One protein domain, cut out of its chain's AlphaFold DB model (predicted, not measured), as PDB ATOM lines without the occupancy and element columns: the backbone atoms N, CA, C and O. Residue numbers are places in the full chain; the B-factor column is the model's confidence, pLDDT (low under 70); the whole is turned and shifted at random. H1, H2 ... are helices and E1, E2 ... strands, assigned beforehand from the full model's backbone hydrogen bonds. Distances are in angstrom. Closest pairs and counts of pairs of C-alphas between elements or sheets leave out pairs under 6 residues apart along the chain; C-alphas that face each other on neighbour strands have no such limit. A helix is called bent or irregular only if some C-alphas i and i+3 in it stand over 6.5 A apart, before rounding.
ATOM      1  N   PRO A   2     -28.962  -9.536 -17.831       87.94
ATOM      2  CA  PRO A   2     -28.685  -8.389 -16.951       87.94
ATOM      3  C   PRO A   2     -27.219  -8.292 -16.507       87.94
ATOM      4  O   PRO A   2     -26.628  -7.225 -16.600       87.94
ATOM      5  N   LEU A   3     -26.611  -9.422 -16.125       87.62
ATOM      6  CA  LEU A   3     -25.197  -9.494 -15.735       87.62
ATOM      7  C   LEU A   3     -24.242  -9.064 -16.860       87.62
ATOM      8  O   LEU A   3     -23.279  -8.354 -16.612       87.62
ATOM      9  N   PHE A   4     -24.551  -9.443 -18.106       91.75
ATOM     10  CA  PHE A   4     -23.778  -9.028 -19.280       91.75
ATOM     11  C   PHE A   4     -23.784  -7.506 -19.434       91.75
ATOM     12  O   PHE A   4     -22.729  -6.887 -19.516       91.75
ATOM     13  N   LEU A   5     -24.978  -6.903 -19.431       93.12
ATOM     14  CA  LEU A   5     -25.124  -5.455 -19.569       93.12
ATOM     15  C   LEU A   5     -24.445  -4.719 -18.416       93.12
ATOM     16  O   LEU A   5     -23.768  -3.723 -18.645       93.12
ATOM     17  N   LEU A   6     -24.595  -5.227 -17.192       93.62
ATOM     18  CA  LEU A   6     -23.989  -4.635 -16.009       93.62
ATOM     19  C   LEU A   6     -22.458  -4.632 -16.101       93.62
ATOM     20  O   LEU A   6     -21.863  -3.569 -15.948       93.62
ATOM     21  N   ASN A   7     -21.834  -5.773 -16.418       92.94
ATOM     22  CA  ASN A   7     -20.378  -5.867 -16.567       92.94
ATOM     23  C   ASN A   7     -19.866  -4.936 -17.664       92.94
ATOM     24  O   ASN A   7     -18.905  -4.193 -17.458       92.94
ATOM     25  N   VAL A   8     -20.535  -4.934 -18.820       96.88
ATOM     26  CA  VAL A   8     -20.146  -4.073 -19.936       96.88
ATOM     27  C   VAL A   8     -20.217  -2.605 -19.527       96.88
ATOM     28  O   VAL A   8     -19.239  -1.888 -19.720       96.88
ATOM     29  N   LEU A   9     -21.320  -2.145 -18.933       96.81
ATOM     30  CA  LEU A   9     -21.512  -0.729 -18.599       96.81
ATOM     31  C   LEU A   9     -20.633  -0.262 -17.431       96.81
ATOM     32  O   LEU A   9     -20.073   0.830 -17.506       96.81
ATOM     33  N   ILE A  10     -20.471  -1.076 -16.381       96.50
ATOM     34  CA  ILE A  10     -19.636  -0.733 -15.216       96.50
ATOM     35  C   ILE A  10     -18.165  -0.591 -15.601       96.50
ATOM     36  O   ILE A  10     -17.466   0.204 -14.984       96.50
ATOM     37  N   ILE A  11     -17.689  -1.325 -16.608       96.06
ATOM     38  CA  ILE A  11     -16.296  -1.224 -17.054       96.06
ATOM     39  C   ILE A  11     -16.151  -0.158 -18.147       96.06
ATOM     40  O   ILE A  11     -15.292   0.713 -18.038       96.06
ATOM     41  N   SER A  12     -16.993  -0.184 -19.182       97.25
ATOM     42  CA  SER A  12     -16.846   0.711 -20.342       97.25
ATOM     43  C   SER A  12     -17.055   2.188 -20.009       97.25
ATOM     44  O   SER A  12     -16.296   3.019 -20.495       97.25
ATOM     45  N   ILE A  13     -18.034   2.540 -19.167       96.88
ATOM     46  CA  ILE A  13     -18.326   3.952 -18.881       96.88
ATOM     47  C   ILE A  13     -17.175   4.615 -18.106       96.88
ATOM     48  O   ILE A  13     -16.701   5.658 -18.556       96.88
ATOM     49  N   PRO A  14     -16.669   4.063 -16.982       96.81
ATOM     50  CA  PRO A  14     -15.534   4.664 -16.285       96.81
ATOM     51  C   PRO A  14     -14.273   4.738 -17.142       96.81
ATOM     52  O   PRO A  14     -13.542   5.723 -17.053       96.81
ATOM     53  N   VAL A  15     -14.036   3.727 -17.982       95.25
ATOM     54  CA  VAL A  15     -12.911   3.727 -18.921       95.25
ATOM     55  C   VAL A  15     -13.038   4.875 -19.928       95.25
ATOM     56  O   VAL A  15     -12.103   5.665 -20.048       95.25
ATOM     57  N   ALA A  16     -14.208   5.046 -20.547       95.50
ATOM     58  CA  ALA A  16     -14.455   6.140 -21.481       95.50
ATOM     59  C   ALA A  16     -14.312   7.511 -20.803       95.50
ATOM     60  O   ALA A  16     -13.708   8.427 -21.355       95.50
ATOM     61  N   LEU A  17     -14.823   7.669 -19.576       95.38
ATOM     62  CA  LEU A  17     -14.674   8.911 -18.807       95.38
ATOM     63  C   LEU A  17     -13.207   9.219 -18.479       95.38
ATOM     64  O   LEU A  17     -12.794  10.379 -18.536       95.38
ATOM     65  N   PHE A  18     -12.419   8.195 -18.153       93.69
ATOM     66  CA  PHE A  18     -10.982   8.332 -17.949       93.69
ATOM     67  C   PHE A  18     -10.270   8.761 -19.237       93.69
ATOM     68  O   PHE A  18      -9.465   9.693 -19.206       93.69
ATOM     69  N   GLU A  19     -10.593   8.143 -20.374       92.38
ATOM     70  CA  GLU A  19     -10.009   8.510 -21.664       92.38
ATOM     71  C   GLU A  19     -10.399   9.943 -22.070       92.38
ATOM     72  O   GLU A  19      -9.528  10.741 -22.414       92.38
ATOM     73  N   ILE A  20     -11.666  10.335 -21.904       93.06
ATOM     74  CA  ILE A  20     -12.133  11.716 -22.115       93.06
ATOM     75  C   ILE A  20     -11.323  12.707 -21.271       93.06
ATOM     76  O   ILE A  20     -10.912  13.760 -21.768       93.06
ATOM     77  N   TRP A  21     -11.084  12.391 -19.995       92.19
ATOM     78  CA  TRP A  21     -10.341  13.263 -19.085       92.19
ATOM     79  C   TRP A  21      -8.896  13.494 -19.550       92.19
ATOM     80  O   TRP A  21      -8.386  14.616 -19.466       92.19
ATOM     81  N   ILE A  22      -8.254  12.450 -20.078       89.81
ATOM     82  CA  ILE A  22      -6.882  12.508 -20.587       89.81
ATOM     83  C   ILE A  22      -6.806  13.208 -21.947       89.81
ATOM     84  O   ILE A  22      -5.933  14.050 -22.171       89.81
ATOM     85  N   GLU A  23      -7.684  12.846 -22.873       89.00
ATOM     86  CA  GLU A  23      -7.543  13.183 -24.290       89.00
ATOM     87  C   GLU A  23      -8.243  14.470 -24.692       89.00
ATOM     88  O   GLU A  23      -7.799  15.147 -25.629       89.00
ATOM     89  N   LYS A  24      -9.323  14.809 -23.984       88.81
ATOM     90  CA  LYS A  24     -10.174  15.968 -24.249       88.81
ATOM     91  C   LYS A  24     -10.589  16.006 -25.722       88.81
ATOM     92  O   LYS A  24     -11.339  15.152 -26.175       88.81
ATOM     93  N   GLU A  25     -10.088  16.971 -26.486       87.88
ATOM     94  CA  GLU A  25     -10.483  17.211 -27.879       87.88
ATOM     95  C   GLU A  25      -9.700  16.391 -28.907       87.88
ATOM     96  O   GLU A  25     -10.107  16.287 -30.062       87.88
ATOM     97  N   LYS A  26      -8.538  15.853 -28.526       84.94
ATOM     98  CA  LYS A  26      -7.575  15.322 -29.501       84.94
ATOM     99  C   LYS A  26      -7.894  13.892 -29.930       84.94
ATOM    100  O   LYS A  26      -7.627  13.549 -31.084       84.94
ATOM    101  N   GLY A  27      -8.469  13.109 -29.017       84.25
ATOM    102  CA  GLY A  27      -8.798  11.701 -29.222       84.25
ATOM    103  C   GLY A  27      -7.572  10.807 -29.426       84.25
ATOM    104  O   GLY A  27      -6.496  11.273 -29.822       84.25
ATOM    105  N   TRP A  28      -7.748   9.510 -29.189       83.56
ATOM    106  CA  TRP A  28      -6.827   8.443 -29.582       83.56
ATOM    107  C   TRP A  28      -5.362   8.769 -29.261       83.56
ATOM    108  O   TRP A  28      -4.521   8.871 -30.155       83.56
ATOM    109  N   GLY A  29      -5.066   9.072 -28.002       81.94
ATOM    110  CA  GLY A  29      -3.749   9.367 -27.445       81.94
ATOM    111  C   GLY A  29      -3.023  10.590 -28.011       81.94
ATOM    112  O   GLY A  29      -1.907  10.881 -27.582       81.94
ATOM    113  N   ALA A  30      -3.599  11.346 -28.952       81.56
ATOM    114  CA  ALA A  30      -2.893  12.418 -29.663       81.56
ATOM    115  C   ALA A  30      -2.524  13.618 -28.770       81.56
ATOM    116  O   ALA A  30      -1.669  14.430 -29.131       81.56
ATOM    117  N   GLY A  31      -3.149  13.736 -27.596       80.75
ATOM    118  CA  GLY A  31      -2.804  14.730 -26.580       80.75
ATOM    119  C   GLY A  31      -1.660  14.351 -25.651       80.75
ATOM    120  O   GLY A  31      -1.200  15.217 -24.909       80.75
ATOM    121  N   LEU A  32      -1.193  13.104 -25.692       87.12
ATOM    122  CA  LEU A  32      -0.237  12.589 -24.724       87.12
ATOM    123  C   LEU A  32       1.222  12.926 -25.094       87.12
ATOM    124  O   LEU A  32       1.588  12.893 -26.273       87.12
ATOM    125  N   PRO A  33       2.087  13.208 -24.101       87.44
ATOM    126  CA  PRO A  33       3.531  13.318 -24.295       87.44
ATOM    127  C   PRO A  33       4.127  12.000 -24.815       87.44
ATOM    128  O   PRO A  33       4.089  10.968 -24.142       87.44
ATOM    129  N   LYS A  34       4.682  12.042 -26.032       87.19
ATOM    130  CA  LYS A  34       5.193  10.863 -26.758       87.19
ATOM    131  C   LYS A  34       6.494  10.289 -26.184       87.19
ATOM    132  O   LYS A  34       6.858   9.165 -26.509       87.19
ATOM    133  N   ASP A  35       7.190  11.057 -25.352       87.38
ATOM    134  CA  ASP A  35       8.392  10.662 -24.611       87.38
ATOM    135  C   ASP A  35       8.075   9.829 -23.359       87.38
ATOM    136  O   ASP A  35       8.968   9.225 -22.763       87.38
ATOM    137  N   ARG A  36       6.804   9.766 -22.948       90.12
ATOM    138  CA  ARG A  36       6.355   8.972 -21.803       90.12
ATOM    139  C   ARG A  36       5.793   7.635 -22.258       90.12
ATOM    140  O   ARG A  36       5.157   7.548 -23.301       90.12
ATOM    141  N   TRP A  37       5.956   6.604 -21.427       87.31
ATOM    142  CA  TRP A  37       5.508   5.241 -21.742       87.31
ATOM    143  C   TRP A  37       4.033   5.178 -22.169       87.31
ATOM    144  O   TRP A  37       3.699   4.441 -23.087       87.31
ATOM    145  N   TYR A  38       3.165   5.982 -21.548       86.44
ATOM    146  CA  TYR A  38       1.729   5.983 -21.820       86.44
ATOM    147  C   TYR A  38       1.370   6.661 -23.151       86.44
ATOM    148  O   TYR A  38       0.406   6.252 -23.788       86.44
ATOM    149  N   GLY A  39       2.154   7.645 -23.602       86.88
ATOM    150  CA  GLY A  39       1.979   8.332 -24.889       86.88
ATOM    151  C   GLY A  39       2.868   7.791 -26.013       86.88
ATOM    152  O   GLY A  39       2.757   8.234 -27.157       86.88
ATOM    153  N   ALA A  40       3.754   6.840 -25.714       89.31
ATOM    154  CA  ALA A  40       4.618   6.210 -26.698       89.31
ATOM    155  C   ALA A  40       3.808   5.312 -27.642       89.31
ATOM    156  O   ALA A  40       2.944   4.542 -27.210       89.31
ATOM    157  N   VAL A  41       4.119   5.383 -28.938       87.81
ATOM    158  CA  VAL A  41       3.563   4.469 -29.940       87.81
ATOM    159  C   VAL A  41       4.254   3.120 -29.802       87.81
ATOM    160  O   VAL A  41       5.463   2.997 -30.008       87.81
ATOM    161  N   ILE A  42       3.490   2.088 -29.466       85.56
ATOM    162  CA  ILE A  42       4.037   0.750 -29.278       85.56
ATOM    163  C   ILE A  42       4.055   0.004 -30.609       85.56
ATOM    164  O   ILE A  42       3.076  -0.034 -31.352       85.56
ATOM    165  N   GLY A  43       5.192  -0.629 -30.906       81.00
ATOM    166  CA  GLY A  43       5.327  -1.476 -32.089       81.00
ATOM    167  C   GLY A  43       5.492  -0.713 -33.405       81.00
ATOM    168  O   GLY A  43       5.308  -1.310 -34.461       81.00
ATOM    169  N   GLU A  44       5.900   0.561 -33.379       80.44
ATOM    170  CA  GLU A  44       6.114   1.381 -34.586       80.44
ATOM    171  C   GLU A  44       7.087   0.740 -35.596       80.44
ATOM    172  O   GLU A  44       6.955   0.906 -36.810       80.44
ATOM    173  N   LYS A  45       8.053  -0.049 -35.115       85.25
ATOM    174  CA  LYS A  45       9.004  -0.793 -35.960       85.25
ATOM    175  C   LYS A  45       8.569  -2.235 -36.255       85.25
ATOM    176  O   LYS A  45       9.175  -2.888 -37.096       85.25
ATOM    177  N   SER A  46       7.515  -2.733 -35.607       88.81
ATOM    178  CA  SER A  46       7.043  -4.112 -35.751       88.81
ATOM    179  C   SER A  46       6.026  -4.238 -36.885       88.81
ATOM    180  O   SER A  46       4.952  -3.637 -36.853       88.81
ATOM    181  N   VAL A  47       6.341  -5.066 -37.883       88.88
ATOM    182  CA  VAL A  47       5.422  -5.387 -38.991       88.88
ATOM    183  C   VAL A  47       4.147  -6.055 -38.471       88.88
ATOM    184  O   VAL A  47       3.054  -5.748 -38.942       88.88
ATOM    185  N   VAL A  48       4.273  -6.915 -37.455       87.75
ATOM    186  CA  VAL A  48       3.137  -7.612 -36.836       87.75
ATOM    187  C   VAL A  48       2.157  -6.607 -36.237       87.75
ATOM    188  O   VAL A  48       0.978  -6.631 -36.576       87.75
ATOM    189  N   MET A  49       2.645  -5.665 -35.425       84.62
ATOM    190  CA  MET A  49       1.781  -4.664 -34.788       84.62
ATOM    191  C   MET A  49       1.113  -3.739 -35.808       84.62
ATOM    192  O   MET A  49      -0.066  -3.416 -35.661       84.62
ATOM    193  N   LYS A  50       1.816  -3.375 -36.889       85.44
ATOM    194  CA  LYS A  50       1.224  -2.614 -38.002       85.44
ATOM    195  C   LYS A  50       0.085  -3.368 -38.679       85.44
ATOM    196  O   LYS A  50      -0.940  -2.768 -38.997       85.44
ATOM    197  N   ASN A  51       0.257  -4.669 -38.900       86.88
ATOM    198  CA  ASN A  51      -0.777  -5.499 -39.510       86.88
ATOM    199  C   ASN A  51      -1.994  -5.642 -38.591       86.88
ATOM    200  O   ASN A  51      -3.117  -5.509 -39.065       86.88
ATOM    201  N   VAL A  52      -1.782  -5.834 -37.286       85.31
ATOM    202  CA  VAL A  52      -2.868  -5.897 -36.294       85.31
ATOM    203  C   VAL A  52      -3.665  -4.590 -36.271       85.31
ATOM    204  O   VAL A  52      -4.883  -4.619 -36.440       85.31
ATOM    205  N   ALA A  53      -2.985  -3.442 -36.160       83.81
ATOM    206  CA  ALA A  53      -3.626  -2.126 -36.180       83.81
ATOM    207  C   ALA A  53      -4.457  -1.916 -37.460       83.81
ATOM    208  O   ALA A  53      -5.637  -1.561 -37.399       83.81
ATOM    209  N   ARG A  54      -3.887  -2.243 -38.628       84.06
ATOM    210  CA  ARG A  54      -4.582  -2.137 -39.919       84.06
ATOM    211  C   ARG A  54      -5.820  -3.031 -40.002       84.06
ATOM    212  O   ARG A  54      -6.830  -2.598 -40.554       84.06
ATOM    213  N   SER A  55      -5.747  -4.260 -39.491       82.44
ATOM    214  CA  SER A  55      -6.869  -5.207 -39.504       82.44
ATOM    215  C   SER A  55      -8.029  -4.738 -38.631       82.44
ATOM    216  O   SER A  55      -9.180  -4.854 -39.047       82.44
ATOM    217  N   ILE A  56      -7.724  -4.158 -37.469       77.19
ATOM    218  CA  ILE A  56      -8.712  -3.593 -36.536       77.19
ATOM    219  C   ILE A  56      -9.242  -2.236 -37.040       77.19
ATOM    220  O   ILE A  56     -10.317  -1.797 -36.645       77.19
ATOM    221  N   GLY A  57      -8.537  -1.602 -37.982       79.69
ATOM    222  CA  GLY A  57      -8.953  -0.344 -38.600       79.69
ATOM    223  C   GLY A  57      -8.515   0.891 -37.820       79.69
ATOM    224  O   GLY A  57      -9.153   1.932 -37.955       79.69
ATOM    225  N   VAL A  58      -7.430   0.772 -37.051       83.12
ATOM    226  CA  VAL A  58      -6.828   1.827 -36.225       83.12
ATOM    227  C   VAL A  58      -5.402   2.138 -36.703       83.12
ATOM    228  O   VAL A  58      -4.770   1.297 -37.347       83.12
ATOM    229  N   PRO A  59      -4.861   3.345 -36.455       83.56
ATOM    230  CA  PRO A  59      -3.574   3.747 -37.020       83.56
ATOM    231  C   PRO A  59      -2.393   3.043 -36.338       83.56
ATOM    232  O   PRO A  59      -1.473   2.584 -37.014       83.56
ATOM    233  N   TYR A  60      -2.416   2.977 -35.008       85.44
ATOM    234  CA  TYR A  60      -1.404   2.379 -34.139       85.44
ATOM    235  C   TYR A  60      -1.916   2.383 -32.689       85.44
ATOM    236  O   TYR A  60      -2.930   3.020 -32.390       85.44
ATOM    237  N   PHE A  61      -1.200   1.694 -31.797       85.06
ATOM    238  CA  PHE A  61      -1.525   1.611 -30.372       85.06
ATOM    239  C   PHE A  61      -0.586   2.476 -29.532       85.06
ATOM    240  O   PHE A  61       0.630   2.467 -29.735       85.06
ATOM    241  N   PHE A  62      -1.155   3.188 -28.565       88.69
ATOM    242  CA  PHE A  62      -0.408   3.894 -27.528       88.69
ATOM    243  C   PHE A  62      -0.176   2.997 -26.313       88.69
ATOM    244  O   PHE A  62      -0.934   2.056 -26.075       88.69
ATOM    245  N   GLY A  63       0.852   3.296 -25.517       88.50
ATOM    246  CA  GLY A  63       1.161   2.523 -24.314       88.50
ATOM    247  C   GLY A  63       0.008   2.454 -23.310       88.50
ATOM    248  O   GLY A  63      -0.242   1.375 -22.774       88.50
ATOM    249  N   TYR A  64      -0.740   3.547 -23.101       89.44
ATOM    250  CA  TYR A  64      -1.924   3.517 -22.227       89.44
ATOM    251  C   TYR A  64      -3.028   2.615 -22.799       89.44
ATOM    252  O   TYR A  64      -3.579   1.806 -22.060       89.44
ATOM    253  N   ALA A  65      -3.291   2.682 -24.110       88.88
ATOM    254  CA  ALA A  65      -4.278   1.837 -24.780       88.88
ATOM    255  C   ALA A  65      -3.900   0.351 -24.671       88.88
ATOM    256  O   ALA A  65      -4.752  -0.493 -24.408       88.88
ATOM    257  N   ILE A  66      -2.608   0.012 -24.790       89.75
ATOM    258  CA  ILE A  66      -2.140  -1.358 -24.535       89.75
ATOM    259  C   ILE A  66      -2.389  -1.764 -23.087       89.75
ATOM    260  O   ILE A  66      -2.979  -2.813 -22.835       89.75
ATOM    261  N   PHE A  67      -1.963  -0.933 -22.138       91.69
ATOM    262  CA  PHE A  67      -2.151  -1.209 -20.720       91.69
ATOM    263  C   PHE A  67      -3.632  -1.404 -20.370       91.69
ATOM    264  O   PHE A  67      -3.986  -2.350 -19.676       91.69
ATOM    265  N   MET A  68      -4.521  -0.560 -20.881       92.31
ATOM    266  CA  MET A  68      -5.938  -0.631 -20.551       92.31
ATOM    267  C   MET A  68      -6.646  -1.783 -21.259       92.31
ATOM    268  O   MET A  68      -7.244  -2.636 -20.601       92.31
ATOM    269  N   TYR A  69      -6.546  -1.849 -22.586       91.38
ATOM    270  CA  TYR A  69      -7.351  -2.772 -23.382       91.38
ATOM    271  C   TYR A  69      -6.779  -4.187 -23.441       91.38
ATOM    272  O   TYR A  69      -7.541  -5.133 -23.613       91.38
ATOM    273  N   PHE A  70      -5.466  -4.363 -23.279       91.56
ATOM    274  CA  PHE A  70      -4.814  -5.670 -23.415       91.56
ATOM    275  C   PHE A  70      -4.239  -6.217 -22.106       91.56
ATOM    276  O   PHE A  70      -3.846  -7.381 -22.076       91.56
ATOM    277  N   LEU A  71      -4.211  -5.425 -21.027       93.75
ATOM    278  CA  LEU A  71      -3.768  -5.894 -19.713       93.75
ATOM    279  C   LEU A  71      -4.843  -5.716 -18.634       93.75
ATOM    280  O   LEU A  71      -5.282  -6.710 -18.064       93.75
ATOM    281  N   LEU A  72      -5.299  -4.488 -18.374       95.12
ATOM    282  CA  LEU A  72      -6.211  -4.187 -17.266       95.12
ATOM    283  C   LEU A  72      -7.582  -4.851 -17.435       95.12
ATOM    284  O   LEU A  72      -8.010  -5.586 -16.549       95.12
ATOM    285  N   ILE A  73      -8.262  -4.627 -18.565       95.88
ATOM    286  CA  ILE A  73      -9.589  -5.216 -18.804       95.88
ATOM    287  C   ILE A  73      -9.508  -6.755 -18.824       95.88
ATOM    288  O   ILE A  73     -10.282  -7.384 -18.103       95.88
ATOM    289  N   PRO A  74      -8.565  -7.397 -19.549       96.06
ATOM    290  CA  PRO A  74      -8.396  -8.847 -19.466       96.06
ATOM    291  C   PRO A  74      -8.133  -9.361 -18.047       96.06
ATOM    292  O   PRO A  74      -8.707 -10.376 -17.668       96.06
ATOM    293  N   ALA A  75      -7.322  -8.669 -17.241       96.50
ATOM    294  CA  ALA A  75      -7.078  -9.055 -15.851       96.50
ATOM    295  C   ALA A  75      -8.361  -9.019 -15.004       96.50
ATOM    296  O   ALA A  75      -8.609  -9.962 -14.253       96.50
ATOM    297  N   ILE A  76      -9.201  -7.988 -15.158       95.12
ATOM    298  CA  ILE A  76     -10.514  -7.910 -14.492       95.12
ATOM    299  C   ILE A  76     -11.384  -9.108 -14.893       95.12
ATOM    300  O   ILE A  76     -11.919  -9.795 -14.028       95.12
ATOM    301  N   LEU A  77     -11.465  -9.418 -16.189       95.50
ATOM    302  CA  LEU A  77     -12.289 -10.526 -16.681       95.50
ATOM    303  C   LEU A  77     -11.749 -11.904 -16.274       95.50
ATOM    304  O   LEU A  77     -12.532 -12.816 -16.029       95.50
ATOM    305  N   ILE A  78     -10.430 -12.075 -16.154       95.25
ATOM    306  CA  ILE A  78      -9.830 -13.303 -15.609       95.25
ATOM    307  C   ILE A  78     -10.193 -13.463 -14.129       95.25
ATOM    308  O   ILE A  78     -10.497 -14.570 -13.690       95.25
ATOM    309  N   LEU A  79     -10.199 -12.380 -13.349       94.81
ATOM    310  CA  LEU A  79     -10.663 -12.441 -11.963       94.81
ATOM    311  C   LEU A  79     -12.155 -12.793 -11.894       94.81
ATOM    312  O   LEU A  79     -12.532 -13.657 -11.103       94.81
ATOM    313  N   GLU A  80     -12.992 -12.209 -12.756       92.12
ATOM    314  CA  GLU A  80     -14.406 -12.592 -12.866       92.12
ATOM    315  C   GLU A  80     -14.579 -14.067 -13.243       92.12
ATOM    316  O   GLU A  80     -15.433 -14.742 -12.666       92.12
ATOM    317  N   TYR A  81     -13.750 -14.588 -14.153       93.06
ATOM    318  CA  TYR A  81     -13.748 -16.002 -14.533       93.06
ATOM    319  C   TYR A  81     -13.503 -16.921 -13.338       93.06
ATOM    320  O   TYR A  81     -14.236 -17.885 -13.128       93.06
ATOM    321  N   LEU A  82     -12.455 -16.623 -12.566       93.69
ATOM    322  CA  LEU A  82     -12.009 -17.463 -11.459       93.69
ATOM    323  C   LEU A  82     -12.968 -17.422 -10.266       93.69
ATOM    324  O   LEU A  82     -13.059 -18.403  -9.533       93.69
ATOM    325  N   LEU A  83     -13.651 -16.294 -10.058       91.19
ATOM    326  CA  LEU A  83     -14.442 -16.053  -8.853       91.19
ATOM    327  C   LEU A  83     -15.952 -16.214  -9.058       91.19
ATOM    328  O   LEU A  83     -16.641 -16.588  -8.111       91.19
ATOM    329  N   TYR A  84     -16.479 -15.919 -10.252       86.25
ATOM    330  CA  TYR A  84     -17.924 -15.734 -10.439       86.25
ATOM    331  C   TYR A  84     -18.494 -16.394 -11.701       86.25
ATOM    332  O   TYR A  84     -19.529 -17.053 -11.616       86.25
ATOM    333  N   ILE A  85     -17.871 -16.213 -12.870       84.56
ATOM    334  CA  ILE A  85     -18.453 -16.584 -14.173       84.56
ATOM    335  C   ILE A  85     -17.483 -17.491 -14.949       84.56
ATOM    336  O   ILE A  85     -16.760 -17.010 -15.824       84.56
ATOM    337  N   PRO A  86     -17.471 -18.813 -14.694       85.81
ATOM    338  CA  PRO A  86     -16.524 -19.739 -15.312       85.81
ATOM    339  C   PRO A  86     -16.929 -20.113 -16.751       85.81
ATOM    340  O   PRO A  86     -16.979 -21.287 -17.116       85.81
ATOM    341  N   HIS A  87     -17.244 -19.122 -17.592       90.69
ATOM    342  CA  HIS A  87     -17.601 -19.342 -18.993       90.69
ATOM    343  C   HIS A  87     -16.800 -18.434 -19.932       90.69
ATOM    344  O   HIS A  87     -17.082 -17.236 -20.040       90.69
ATOM    345  N   PRO A  88     -15.792 -18.979 -20.636       92.31
ATOM    346  CA  PRO A  88     -14.861 -18.164 -21.405       92.31
ATOM    347  C   PRO A  88     -15.532 -17.466 -22.592       92.31
ATOM    348  O   PRO A  88     -15.189 -16.328 -22.896       92.31
ATOM    349  N   LEU A  89     -16.525 -18.090 -23.239       93.62
ATOM    350  CA  LEU A  89     -17.225 -17.472 -24.373       93.62
ATOM    351  C   LEU A  89     -18.019 -16.237 -23.942       93.62
ATOM    352  O   LEU A  89     -18.018 -15.227 -24.646       93.62
ATOM    353  N   PHE A  90     -18.652 -16.302 -22.768       94.69
ATOM    354  CA  PHE A  90     -19.361 -15.166 -22.191       94.69
ATOM    355  C   PHE A  90     -18.409 -14.003 -21.904       94.69
ATOM    356  O   PHE A  90     -18.689 -12.870 -22.284       94.69
ATOM    357  N   LEU A  91     -17.257 -14.278 -21.289       95.31
ATOM    358  CA  LEU A  91     -16.285 -13.236 -20.949       95.31
ATOM    359  C   LEU A  91     -15.615 -12.626 -22.179       95.31
ATOM    360  O   LEU A  91     -15.379 -11.422 -22.204       95.31
ATOM    361  N   VAL A  92     -15.369 -13.410 -23.232       96.19
ATOM    362  CA  VAL A  92     -14.899 -12.867 -24.515       96.19
ATOM    363  C   VAL A  92     -15.974 -11.979 -25.151       96.19
ATOM    364  O   VAL A  92     -15.647 -10.910 -25.667       96.19
ATOM    365  N   ALA A  93     -17.256 -12.353 -25.075       97.12
ATOM    366  CA  ALA A  93     -18.341 -11.483 -25.531       97.12
ATOM    367  C   ALA A  93     -18.387 -10.170 -24.732       97.12
ATOM    368  O   ALA A  93     -18.517  -9.099 -25.325       97.12
ATOM    369  N   VAL A  94     -18.241 -10.241 -23.404       97.00
ATOM    370  CA  VAL A  94     -18.153  -9.064 -22.525       97.00
ATOM    371  C   VAL A  94     -16.958  -8.195 -22.912       97.00
ATOM    372  O   VAL A  94     -17.124  -6.993 -23.078       97.00
ATOM    373  N   TYR A  95     -15.784  -8.786 -23.138       97.44
ATOM    374  CA  TYR A  95     -14.584  -8.066 -23.560       97.44
ATOM    375  C   TYR A  95     -14.805  -7.270 -24.851       97.44
ATOM    376  O   TYR A  95     -14.587  -6.060 -24.875       97.44
ATOM    377  N   VAL A  96     -15.289  -7.923 -25.914       97.00
ATOM    378  CA  VAL A  96     -15.537  -7.256 -27.204       97.00
ATOM    379  C   VAL A  96     -16.592  -6.157 -27.062       97.00
ATOM    380  O   VAL A  96     -16.446  -5.083 -27.647       97.00
ATOM    381  N   ALA A  97     -17.634  -6.400 -26.265       97.50
ATOM    382  CA  ALA A  97     -18.658  -5.402 -25.989       97.50
ATOM    383  C   ALA A  97     -18.102  -4.203 -25.210       97.50
ATOM    384  O   ALA A  97     -18.422  -3.076 -25.568       97.50
ATOM    385  N   ILE A  98     -17.240  -4.418 -24.209       97.69
ATOM    386  CA  ILE A  98     -16.573  -3.335 -23.476       97.69
ATOM    387  C   ILE A  98     -15.804  -2.452 -24.452       97.69
ATOM    388  O   ILE A  98     -16.060  -1.258 -24.467       97.69
ATOM    389  N   LEU A  99     -14.943  -3.018 -25.305       95.56
ATOM    390  CA  LEU A  99     -14.145  -2.224 -26.251       95.56
ATOM    391  C   LEU A  99     -15.011  -1.368 -27.189       95.56
ATOM    392  O   LEU A  99     -14.669  -0.230 -27.486       95.56
ATOM    393  N   ALA A 100     -16.134  -1.908 -27.671       95.81
ATOM    394  CA  ALA A 100     -17.017  -1.183 -28.582       95.81
ATOM    395  C   ALA A 100     -17.858  -0.111 -27.872       95.81
ATOM    396  O   ALA A 100     -18.023   0.990 -28.394       95.81
ATOM    397  N   ILE A 101     -18.415  -0.436 -26.702       97.56
ATOM    398  CA  ILE A 101     -19.266   0.481 -25.937       97.56
ATOM    399  C   ILE A 101     -18.437   1.588 -25.301       97.56
ATOM    400  O   ILE A 101     -18.928   2.704 -25.187       97.56
ATOM    401  N   GLU A 102     -17.199   1.310 -24.920       96.38
ATOM    402  CA  GLU A 102     -16.262   2.287 -24.377       96.38
ATOM    403  C   GLU A 102     -15.901   3.352 -25.419       96.38
ATOM    404  O   GLU A 102     -16.242   4.515 -25.213       96.38
ATOM    405  N   ASP A 103     -15.382   2.951 -26.586       94.50
ATOM    406  CA  ASP A 103     -15.092   3.867 -27.701       94.50
ATOM    407  C   ASP A 103     -16.354   4.648 -28.113       94.50
ATOM    408  O   ASP A 103     -16.323   5.868 -28.264       94.50
ATOM    409  N   PHE A 104     -17.517   3.989 -28.201       95.75
ATOM    410  CA  PHE A 104     -18.774   4.688 -28.486       95.75
ATOM    411  C   PHE A 104     -19.159   5.691 -27.385       95.75
ATOM    412  O   PHE A 104     -19.607   6.801 -27.682       95.75
ATOM    413  N   SER A 105     -18.970   5.327 -26.116       96.56
ATOM    414  CA  SER A 105     -19.240   6.195 -24.968       96.56
ATOM    415  C   SER A 105     -18.319   7.406 -24.959       96.56
ATOM    416  O   SER A 105     -18.785   8.488 -24.610       96.56
ATOM    417  N   TRP A 106     -17.074   7.280 -25.426       95.12
ATOM    418  CA  TRP A 106     -16.196   8.426 -25.654       95.12
ATOM    419  C   TRP A 106     -16.857   9.430 -26.608       95.12
ATOM    420  O   TRP A 106     -16.958  10.617 -26.304       95.12
ATOM    421  N   PHE A 107     -17.418   8.973 -27.732       94.44
ATOM    422  CA  PHE A 107     -18.107   9.870 -28.669       94.44
ATOM    423  C   PHE A 107     -19.412  10.453 -28.121       94.44
ATOM    424  O   PHE A 107     -19.780  11.567 -28.477       94.44
ATOM    425  N   VAL A 108     -20.141   9.728 -27.279       95.25
ATOM    426  CA  VAL A 108     -21.420  10.218 -26.742       95.25
ATOM    427  C   VAL A 108     -21.218  11.180 -25.573       95.25
ATOM    428  O   VAL A 108     -21.956  12.158 -25.456       95.25
ATOM    429  N   LEU A 109     -20.248  10.902 -24.705       95.62
ATOM    430  CA  LEU A 109     -20.102  11.565 -23.411       95.62
ATOM    431  C   LEU A 109     -19.042  12.665 -23.400       95.62
ATOM    432  O   LEU A 109     -19.020  13.435 -22.443       95.62
ATOM    433  N   ASN A 110     -18.168  12.761 -24.408       95.12
ATOM    434  CA  ASN A 110     -17.104  13.766 -24.427       95.12
ATOM    435  C   ASN A 110     -17.677  15.192 -24.565       95.12
ATOM    436  O   ASN A 110     -18.183  15.542 -25.633       95.12
ATOM    437  N   PRO A 111     -17.565  16.049 -23.531       92.69
ATOM    438  CA  PRO A 111     -18.108  17.403 -23.580       92.69
ATOM    439  C   PRO A 111     -17.166  18.399 -24.270       92.69
ATOM    440  O   PRO A 111     -17.575  19.517 -24.571       92.69
ATOM    441  N   TYR A 112     -15.902  18.029 -24.489       89.88
ATOM    442  CA  TYR A 112     -14.871  18.925 -25.010       89.88
ATOM    443  C   TYR A 112     -14.911  19.030 -26.536       89.88
ATOM    444  O   TYR A 112     -14.423  19.998 -27.106       89.88
ATOM    445  N   PHE A 113     -15.512  18.054 -27.212       86.44
ATOM    446  CA  PHE A 113     -15.500  17.954 -28.663       86.44
ATOM    447  C   PHE A 113     -16.853  17.465 -29.170       86.44
ATOM    448  O   PHE A 113     -17.509  16.655 -28.524       86.44
ATOM    449  N   HIS A 114     -17.284  17.923 -30.350       87.69
ATOM    450  CA  HIS A 114     -18.521  17.454 -30.992       87.69
ATOM    451  C   HIS A 114     -18.352  16.049 -31.603       87.69
ATOM    452  O   HIS A 114     -18.701  15.796 -32.758       87.69
ATOM    453  N   SER A 115     -17.812  15.137 -30.806       85.12
ATOM    454  CA  SER A 115     -17.297  13.821 -31.153       85.12
ATOM    455  C   SER A 115     -18.344  12.949 -31.843       85.12
ATOM    456  O   SER A 115     -18.071  12.441 -32.927       85.12
ATOM    457  N   LEU A 116     -19.571  12.849 -31.321       91.44
ATOM    458  CA  LEU A 116     -20.639  12.078 -31.973       91.44
ATOM    459  C   LEU A 116     -21.029  12.636 -33.349       91.44
ATOM    460  O   LEU A 116     -21.258  11.880 -34.295       91.44
ATOM    461  N   ARG A 117     -21.115  13.964 -33.485       92.88
ATOM    462  CA  ARG A 117     -21.460  14.593 -34.769       92.88
ATOM    463  C   ARG A 117     -20.374  14.322 -35.804       92.88
ATOM    464  O   ARG A 117     -20.692  14.027 -36.953       92.88
ATOM    465  N   GLU A 118     -19.117  14.431 -35.395       93.31
ATOM    466  CA  GLU A 118     -17.962  14.180 -36.252       93.31
ATOM    467  C   GLU A 118     -17.822  12.696 -36.606       93.31
ATOM    468  O   GLU A 118     -17.553  12.379 -37.761       93.31
ATOM    469  N   LEU A 119     -18.118  11.786 -35.673       93.50
ATOM    470  CA  LEU A 119     -18.187  10.346 -35.925       93.50
ATOM    471  C   LEU A 119     -19.218  10.015 -37.009       93.50
ATOM    472  O   LEU A 119     -18.922   9.278 -37.946       93.50
ATOM    473  N   LEU A 120     -20.421  10.592 -36.918       95.38
ATOM    474  CA  LEU A 120     -21.500  10.323 -37.871       95.38
ATOM    475  C   LEU A 120     -21.222  10.873 -39.276       95.38
ATOM    476  O   LEU A 120     -21.781  10.349 -40.238       95.38
ATOM    477  N   LYS A 121     -20.350  11.879 -39.427       95.88
ATOM    478  CA  LYS A 121     -19.860  12.325 -40.746       95.88
ATOM    479  C   LYS A 121     -18.909  11.312 -41.397       95.88
ATOM    480  O   LYS A 121     -18.644  11.407 -42.596       95.88
ATOM    481  N   GLY A 122     -18.408  10.351 -40.624       92.31
ATOM    482  CA  GLY A 122     -17.537   9.273 -41.064       92.31
ATOM    483  C   GLY A 122     -16.292   9.754 -41.800       92.31
ATOM    484  O   GLY A 122     -15.534  10.541 -41.237       92.31
ATOM    485  N   PRO A 123     -16.075   9.334 -43.063       92.94
ATOM    486  CA  PRO A 123     -14.882   9.710 -43.821       92.94
ATOM    487  C   PRO A 123     -14.782  11.219 -44.105       92.94
ATOM    488  O   PRO A 123     -13.718  11.688 -44.495       92.94
ATOM    489  N   TYR A 124     -15.869  11.976 -43.913       93.75
ATOM    490  CA  TYR A 124     -15.915  13.434 -44.069       93.75
ATOM    491  C   TYR A 124     -15.851  14.187 -42.731       93.75
ATOM    492  O   TYR A 124     -15.981  15.413 -42.704       93.75
ATOM    493  N   GLY A 125     -15.733  13.465 -41.616       92.19
ATOM    494  CA  GLY A 125     -15.558  14.030 -40.284       92.19
ATOM    495  C   GLY A 125     -14.090  14.234 -39.924       92.19
ATOM    496  O   GLY A 125     -13.177  13.877 -40.665       92.19
ATOM    497  N   SER A 126     -13.865  14.788 -38.739       91.31
ATOM    498  CA  SER A 126     -12.525  14.995 -38.169       91.31
ATOM    499  C   SER A 126     -11.964  13.781 -37.408       91.31
ATOM    500  O   SER A 126     -10.812  13.809 -36.972       91.31
ATOM    501  N   ILE A 127     -12.733  12.691 -37.280       91.62
ATOM    502  CA  ILE A 127     -12.290  11.456 -36.614       91.62
ATOM    503  C   ILE A 127     -11.295  10.710 -37.503       91.62
ATOM    504  O   ILE A 127     -11.661  10.044 -38.469       91.62
ATOM    505  N   TRP A 128     -10.012  10.811 -37.166       89.50
ATOM    506  CA  TRP A 128      -8.934  10.318 -38.020       89.50
ATOM    507  C   TRP A 128      -8.489   8.887 -37.695       89.50
ATOM    508  O   TRP A 128      -7.836   8.261 -38.535       89.50
ATOM    509  N   TRP A 129      -8.784   8.357 -36.505       90.19
ATOM    510  CA  TRP A 129      -8.290   7.042 -36.080       90.19
ATOM    511  C   TRP A 129      -9.112   5.874 -36.633       90.19
ATOM    512  O   TRP A 129      -8.535   4.832 -36.926       90.19
ATOM    513  N   HIS A 130     -10.406   6.053 -36.900       91.19
ATOM    514  CA  HIS A 130     -11.218   5.042 -37.583       91.19
ATOM    515  C   HIS A 130     -10.962   5.061 -39.096       91.19
ATOM    516  O   HIS A 130     -11.148   6.073 -39.773       91.19
ATOM    517  N   LYS A 131     -10.502   3.934 -39.654       88.94
ATOM    518  CA  LYS A 131     -10.074   3.843 -41.068       88.94
ATOM    519  C   LYS A 131     -11.091   3.219 -42.014       88.94
ATOM    520  O   LYS A 131     -10.915   3.299 -43.228       88.94
ATOM    521  N   ARG A 132     -12.124   2.566 -41.488       91.00
ATOM    522  CA  ARG A 132     -13.149   1.875 -42.281       91.00
ATOM    523  C   ARG A 132     -14.524   2.299 -41.801       91.00
ATOM    524  O   ARG A 132     -14.806   2.209 -40.611       91.00
ATOM    525  N   TRP A 133     -15.367   2.710 -42.738       93.69
ATOM    526  CA  TRP A 133     -16.678   3.288 -42.463       93.69
ATOM    527  C   TRP A 133     -17.759   2.524 -43.218       93.69
ATOM    528  O   TRP A 133     -17.551   2.127 -44.364       93.69
ATOM    529  N   ILE A 134     -18.910   2.340 -42.580       94.31
ATOM    530  CA  ILE A 134     -20.109   1.746 -43.168       94.31
ATOM    531  C   ILE A 134     -21.185   2.837 -43.222       94.31
ATOM    532  O   ILE A 134     -21.483   3.433 -42.181       94.31
ATOM    533  N   PRO A 135     -21.765   3.133 -44.400       95.06
ATOM    534  CA  PRO A 135     -22.893   4.049 -44.492       95.06
ATOM    535  C   PRO A 135     -24.125   3.412 -43.838       95.06
ATOM    536  O   PRO A 135     -24.507   2.296 -44.179       95.06
ATOM    537  N   ILE A 136     -24.750   4.128 -42.903       94.56
ATOM    538  CA  ILE A 136     -25.996   3.706 -42.238       94.56
ATOM    539  C   ILE A 136     -27.215   4.492 -42.734       94.56
ATOM    540  O   ILE A 136     -28.351   4.053 -42.577       94.56
ATOM    541  N   SER A 137     -26.993   5.662 -43.334       94.06
ATOM    542  CA  SER A 137     -28.006   6.437 -44.050       94.06
ATOM    543  C   SER A 137     -27.345   7.271 -45.149       94.06
ATOM    544  O   SER A 137     -26.126   7.245 -45.304       94.06
ATOM    545  N   SER A 138     -28.135   8.048 -45.896       90.50
ATOM    546  CA  SER A 138     -27.641   8.922 -46.973       90.50
ATOM    547  C   SER A 138     -26.546   9.910 -46.543       90.50
ATOM    548  O   SER A 138     -25.761  10.343 -47.381       90.50
ATOM    549  N   SER A 139     -26.474  10.268 -45.257       91.69
ATOM    550  CA  SER A 139     -25.513  11.248 -44.730       91.69
ATOM    551  C   SER A 139     -24.845  10.834 -43.417       91.69
ATOM    552  O   SER A 139     -24.152  11.652 -42.811       91.69
ATOM    553  N   LYS A 140     -25.048   9.592 -42.960       95.06
ATOM    554  CA  LYS A 140     -24.503   9.094 -41.691       95.06
ATOM    555  C   LYS A 140     -23.705   7.814 -41.882       95.06
ATOM    556  O   LYS A 140     -24.109   6.921 -42.628       95.06
ATOM    557  N   TYR A 141     -22.620   7.712 -41.130       95.62
ATOM    558  CA  TYR A 141     -21.685   6.596 -41.146       95.62
ATOM    559  C   TYR A 141     -21.436   6.088 -39.729       95.62
ATOM    560  O   TYR A 141     -21.586   6.831 -38.760       95.62
ATOM    561  N   LEU A 142     -21.007   4.835 -39.621       93.88
ATOM    562  CA  LEU A 142     -20.408   4.286 -38.408       93.88
ATOM    563  C   LEU A 142     -19.099   3.570 -38.747       93.88
ATOM    564  O   LEU A 142     -18.960   3.054 -39.863       93.88
ATOM    565  N   PRO A 143     -18.137   3.505 -37.815       93.88
ATOM    566  CA  PRO A 143     -16.966   2.659 -37.975       93.88
ATOM    567  C   PRO A 143     -17.356   1.201 -38.235       93.88
ATOM    568  O   PRO A 143     -18.228   0.641 -37.569       93.88
ATOM    569  N   ALA A 144     -16.679   0.554 -39.185       92.44
ATOM    570  CA  ALA A 144     -16.918  -0.855 -39.498       92.44
ATOM    571  C   ALA A 144     -16.636  -1.778 -38.298       92.44
ATOM    572  O   ALA A 144     -17.249  -2.838 -38.173       92.44
ATOM    573  N   SER A 145     -15.736  -1.357 -37.405       92.00
ATOM    574  CA  SER A 145     -15.429  -2.040 -36.149       92.00
ATOM    575  C   SER A 145     -16.670  -2.233 -35.278       92.00
ATOM    576  O   SER A 145     -16.835  -3.315 -34.731       92.00
ATOM    577  N   TYR A 146     -17.596  -1.270 -35.212       93.75
ATOM    578  CA  TYR A 146     -18.821  -1.414 -34.413       93.75
ATOM    579  C   TYR A 146     -19.735  -2.513 -34.936       93.75
ATOM    580  O   TYR A 146     -20.284  -3.289 -34.158       93.75
ATOM    581  N   PHE A 147     -19.864  -2.615 -36.258       92.62
ATOM    582  CA  PHE A 147     -20.651  -3.672 -36.878       92.62
ATOM    583  C   PHE A 147     -20.024  -5.051 -36.635       92.62
ATOM    584  O   PHE A 147     -20.717  -5.990 -36.246       92.62
ATOM    585  N   LEU A 148     -18.701  -5.163 -36.795       92.94
ATOM    586  CA  LEU A 148     -17.969  -6.403 -36.523       92.94
ATOM    587  C   LEU A 148     -18.049  -6.805 -35.047       92.94
ATOM    588  O   LEU A 148     -18.257  -7.983 -34.753       92.94
ATOM    589  N   SER A 149     -17.936  -5.848 -34.124       95.19
ATOM    590  CA  SER A 149     -18.105  -6.086 -32.690       95.19
ATOM    591  C   SER A 149     -19.519  -6.557 -32.368       95.19
ATOM    592  O   SER A 149     -19.669  -7.554 -31.668       95.19
ATOM    593  N   ALA A 150     -20.555  -5.919 -32.927       95.56
ATOM    594  CA  ALA A 150     -21.943  -6.334 -32.729       95.56
ATOM    595  C   ALA A 150     -22.182  -7.776 -33.202       95.56
ATOM    596  O   ALA A 150     -22.701  -8.586 -32.437       95.56
ATOM    597  N   ILE A 151     -21.727  -8.127 -34.412       96.38
ATOM    598  CA  ILE A 151     -21.810  -9.503 -34.926       96.38
ATOM    599  C   ILE A 151     -21.068 -10.471 -34.007       96.38
ATOM    600  O   ILE A 151     -21.618 -11.507 -33.638       96.38
ATOM    601  N   SER A 152     -19.833 -10.139 -33.624       96.44
ATOM    602  CA  SER A 152     -18.998 -11.008 -32.791       96.44
ATOM    603  C   SER A 152     -19.661 -11.285 -31.443       96.44
ATOM    604  O   SER A 152     -19.764 -12.437 -31.032       96.44
ATOM    605  N   VAL A 153     -20.186 -10.246 -30.786       97.25
ATOM    606  CA  VAL A 153     -20.919 -10.363 -29.519       97.25
ATOM    607  C   VAL A 153     -22.178 -11.211 -29.695       97.25
ATOM    608  O   VAL A 153     -22.402 -12.126 -28.906       97.25
ATOM    609  N   SER A 154     -22.985 -10.964 -30.734       96.56
ATOM    610  CA  SER A 154     -24.200 -11.745 -30.991       96.56
ATOM    611  C   SER A 154     -23.901 -13.227 -31.212       96.56
ATOM    612  O   SER A 154     -24.577 -14.073 -30.629       96.56
ATOM    613  N   VAL A 155     -22.878 -13.551 -32.007       97.31
ATOM    614  CA  VAL A 155     -22.469 -14.938 -32.274       97.31
ATOM    615  C   VAL A 155     -21.956 -15.612 -31.003       97.31
ATOM    616  O   VAL A 155     -22.396 -16.713 -30.683       97.31
ATOM    617  N   LEU A 156     -21.073 -14.957 -30.245       96.81
ATOM    618  CA  LEU A 156     -20.524 -15.515 -29.006       96.81
ATOM    619  C   LEU A 156     -21.614 -15.768 -27.961       96.81
ATOM    620  O   LEU A 156     -21.629 -16.832 -27.343       96.81
ATOM    621  N   LEU A 157     -22.551 -14.830 -27.795       95.69
ATOM    622  CA  LEU A 157     -23.681 -15.002 -26.883       95.69
ATOM    623  C   LEU A 157     -24.628 -16.109 -27.350       95.69
ATOM    624  O   LEU A 157     -25.096 -16.881 -26.520       95.69
ATOM    625  N   LEU A 158     -24.891 -16.229 -28.654       95.56
ATOM    626  CA  LEU A 158     -25.720 -17.309 -29.192       95.56
ATOM    627  C   LEU A 158     -25.099 -18.683 -28.908       95.56
ATOM    628  O   LEU A 158     -25.791 -19.573 -28.416       95.56
ATOM    629  N   ILE A 159     -23.796 -18.840 -29.168       95.44
ATOM    630  CA  ILE A 159     -23.064 -20.083 -28.882       95.44
ATOM    631  C   ILE A 159     -23.072 -20.368 -27.376       95.44
ATOM    632  O   ILE A 159     -23.326 -21.501 -26.973       95.44
ATOM    633  N   TYR A 160     -22.850 -19.346 -26.545       93.50
ATOM    634  CA  TYR A 160     -22.947 -19.455 -25.091       93.50
ATOM    635  C   TYR A 160     -24.324 -19.978 -24.658       93.50
ATOM    636  O   TYR A 160     -24.399 -21.012 -23.997       93.50
ATOM    637  N   PHE A 161     -25.416 -19.328 -25.071       92.94
ATOM    638  CA  PHE A 161     -26.764 -19.736 -24.672       92.94
ATOM    639  C   PHE A 161     -27.106 -21.141 -25.159       92.94
ATOM    640  O   PHE A 161     -27.686 -21.918 -24.407       92.94
ATOM    641  N   TYR A 162     -26.703 -21.496 -26.379       93.75
ATOM    642  CA  TYR A 162     -26.870 -22.854 -26.882       93.75
ATOM    643  C   TYR A 162     -26.108 -23.878 -26.029       93.75
ATOM    644  O   TYR A 162     -26.661 -24.919 -25.684       93.75
ATOM    645  N   SER A 163     -24.868 -23.567 -25.632       91.25
ATOM    646  CA  SER A 163     -24.055 -24.448 -24.784       91.25
ATOM    647  C   SER A 163     -24.626 -24.647 -23.380       91.25
ATOM    648  O   SER A 163     -24.432 -25.710 -22.800       91.25
ATOM    649  N   GLU A 164     -25.347 -23.656 -22.853       88.38
ATOM    650  CA  GLU A 164     -26.003 -23.743 -21.546       88.38
ATOM    651  C   GLU A 164     -27.334 -24.502 -21.613       88.38
ATOM    652  O   GLU A 164     -27.678 -25.191 -20.664       88.38
ATOM    653  N   ILE A 165     -28.067 -24.424 -22.730       89.38
ATOM    654  CA  ILE A 165     -29.305 -25.200 -22.937       89.38
ATOM    655  C   ILE A 165     -29.002 -26.687 -23.169       89.38
ATOM    656  O   ILE A 165     -29.808 -27.544 -22.823       89.38
ATOM    657  N   ALA A 166     -27.867 -26.996 -23.799       82.81
ATOM    658  CA  ALA A 166     -27.464 -28.364 -24.112       82.81
ATOM    659  C   ALA A 166     -26.872 -29.141 -22.916       82.81
ATOM    660  O   ALA A 166     -26.529 -30.313 -23.082       82.81
ATOM    661  N   ARG A 167     -26.714 -28.498 -21.753       73.44
ATOM    662  CA  ARG A 167     -26.282 -29.115 -20.489       73.44
ATOM    663  C   ARG A 167     -27.486 -29.514 -19.646       73.44
ATOM    664  O   ARG A 167     -27.394 -30.594 -19.026       73.44
TER     665      ARG A 167
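This is residues 2 to 167 of the 167 residues of an uncharacterized protein of Candidatus Moranbacteria bacterium RIFCSPHIGHO2_01_FULL_54_31 (UniProt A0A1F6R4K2). A long helix, H4, runs through the core, and H1, H6 and the bent H3 pack round it lengthwise, splayed rather than parallel. H5 packs across the last residues of H4, the small strand hairpin E1 E2 lies beside H5 where H6 begins, and the short H2 is set off to one side, touching no helix. The 166 printed residues include six named helices and two strands, in the order H1 H2 H3 H4 H5 E1 E2 H6, with the antiparallel sheet ordered E1 - E2; the class is mostly helix. The whole is compact and rounded, with a radius of gyration of the C-alphas of 16.7 A and spans of 49 by 42 by 34 A. A long unnamed stretch, residues 24 to 46, leads from H1 to H2, and its residues 41 to 42 make a short antiparallel pairing with residues 61 to 62.

H1, residues 2 to 23, touches the hub H4, residues 88 to 109, at a steep tilt of 43 degrees, the same way; their closest C-alphas, of Ser 12 and Glu 102, are 4.4 A apart. H4 has a kink of 29 degrees near residue 103. H2, residues 47 to 56, is close to but not clearly touching H6, residues 144 to 165, with the closest C-alphas, of Ile 56 and Ser 145, 6.9 A apart and the lines about perpendicular at 81 degrees. H3, residues 63 to 83, was assigned as one helix by its hydrogen bonds but is bent, with C-alphas 70 and 73 at 6.7 A; its arms H3a and H3b stand at a shallow tilt of 32 degrees. H3b and H4 form a helical hairpin and touch through residues 88 to 95 of H4 alone, at a steep tilt of 40 degrees, opposite ways, with the closest C-alphas, of Leu 77 and Leu 91, 6.4 A apart. H5, residues 115 to 120, touches residues 106 to 108 of H4 alone, about perpendicular at 74 degrees; the closest C-alphas, of Phe 107 and Leu 116, are 4.7 A apart. E1, residues 133 to 137, and E2, residues 140 to 143, are an antiparallel hairpin, with N 134 and O 142 at 2.8 A and N 142 and O 134 at 3.0 A, within hydrogen-bond range. The closest C-alphas of H5 and E2, of Leu 120 and Tyr 141, are 5.0 A apart. H6 touches H4, opposite ways, at a shallow tilt of 33 degrees, only just short of steep; the closest C-alphas, of Ala 93 and Val 153, are 4.9 A apart. H1 and H6 are apart. Each O i to N i+4 pair is within hydrogen-bond range in H2, H3a, H3b, H4, H5 and H6, and 17 of 18 are in H1.

H1 begins at C-alpha 2, (-28.685, -8.389, -16.951), and is 31.1 A long; it is neither bent nor irregular, but only just, with C-alphas 10 and 13 at 6.1 A. H2 spans 14.5 A, H3a, residues 63 to 70, 10.2 A, and H3b, residues 73 to 83, 15.5 A. H4 begins at C-alpha 88, (-14.861, -18.164, -21.405), and is 30.3 A long. H5 spans 8.7 A, E1 11.9 A and E2 10.6 A. H6, 31.9 A long, ends at C-alpha 165, (-29.305, -25.200, -22.937).

The two C-alphas farthest apart, of Asp 35 and Ala 166, are 53.0 A apart. The printed part has no cut and ends at residue 167, the chain's last. The links H1 to H2, 23 residues, and H5 to E1, 12 residues, are long. The mean pLDDT of the printed part is 91.3, and no printed residue is under 70.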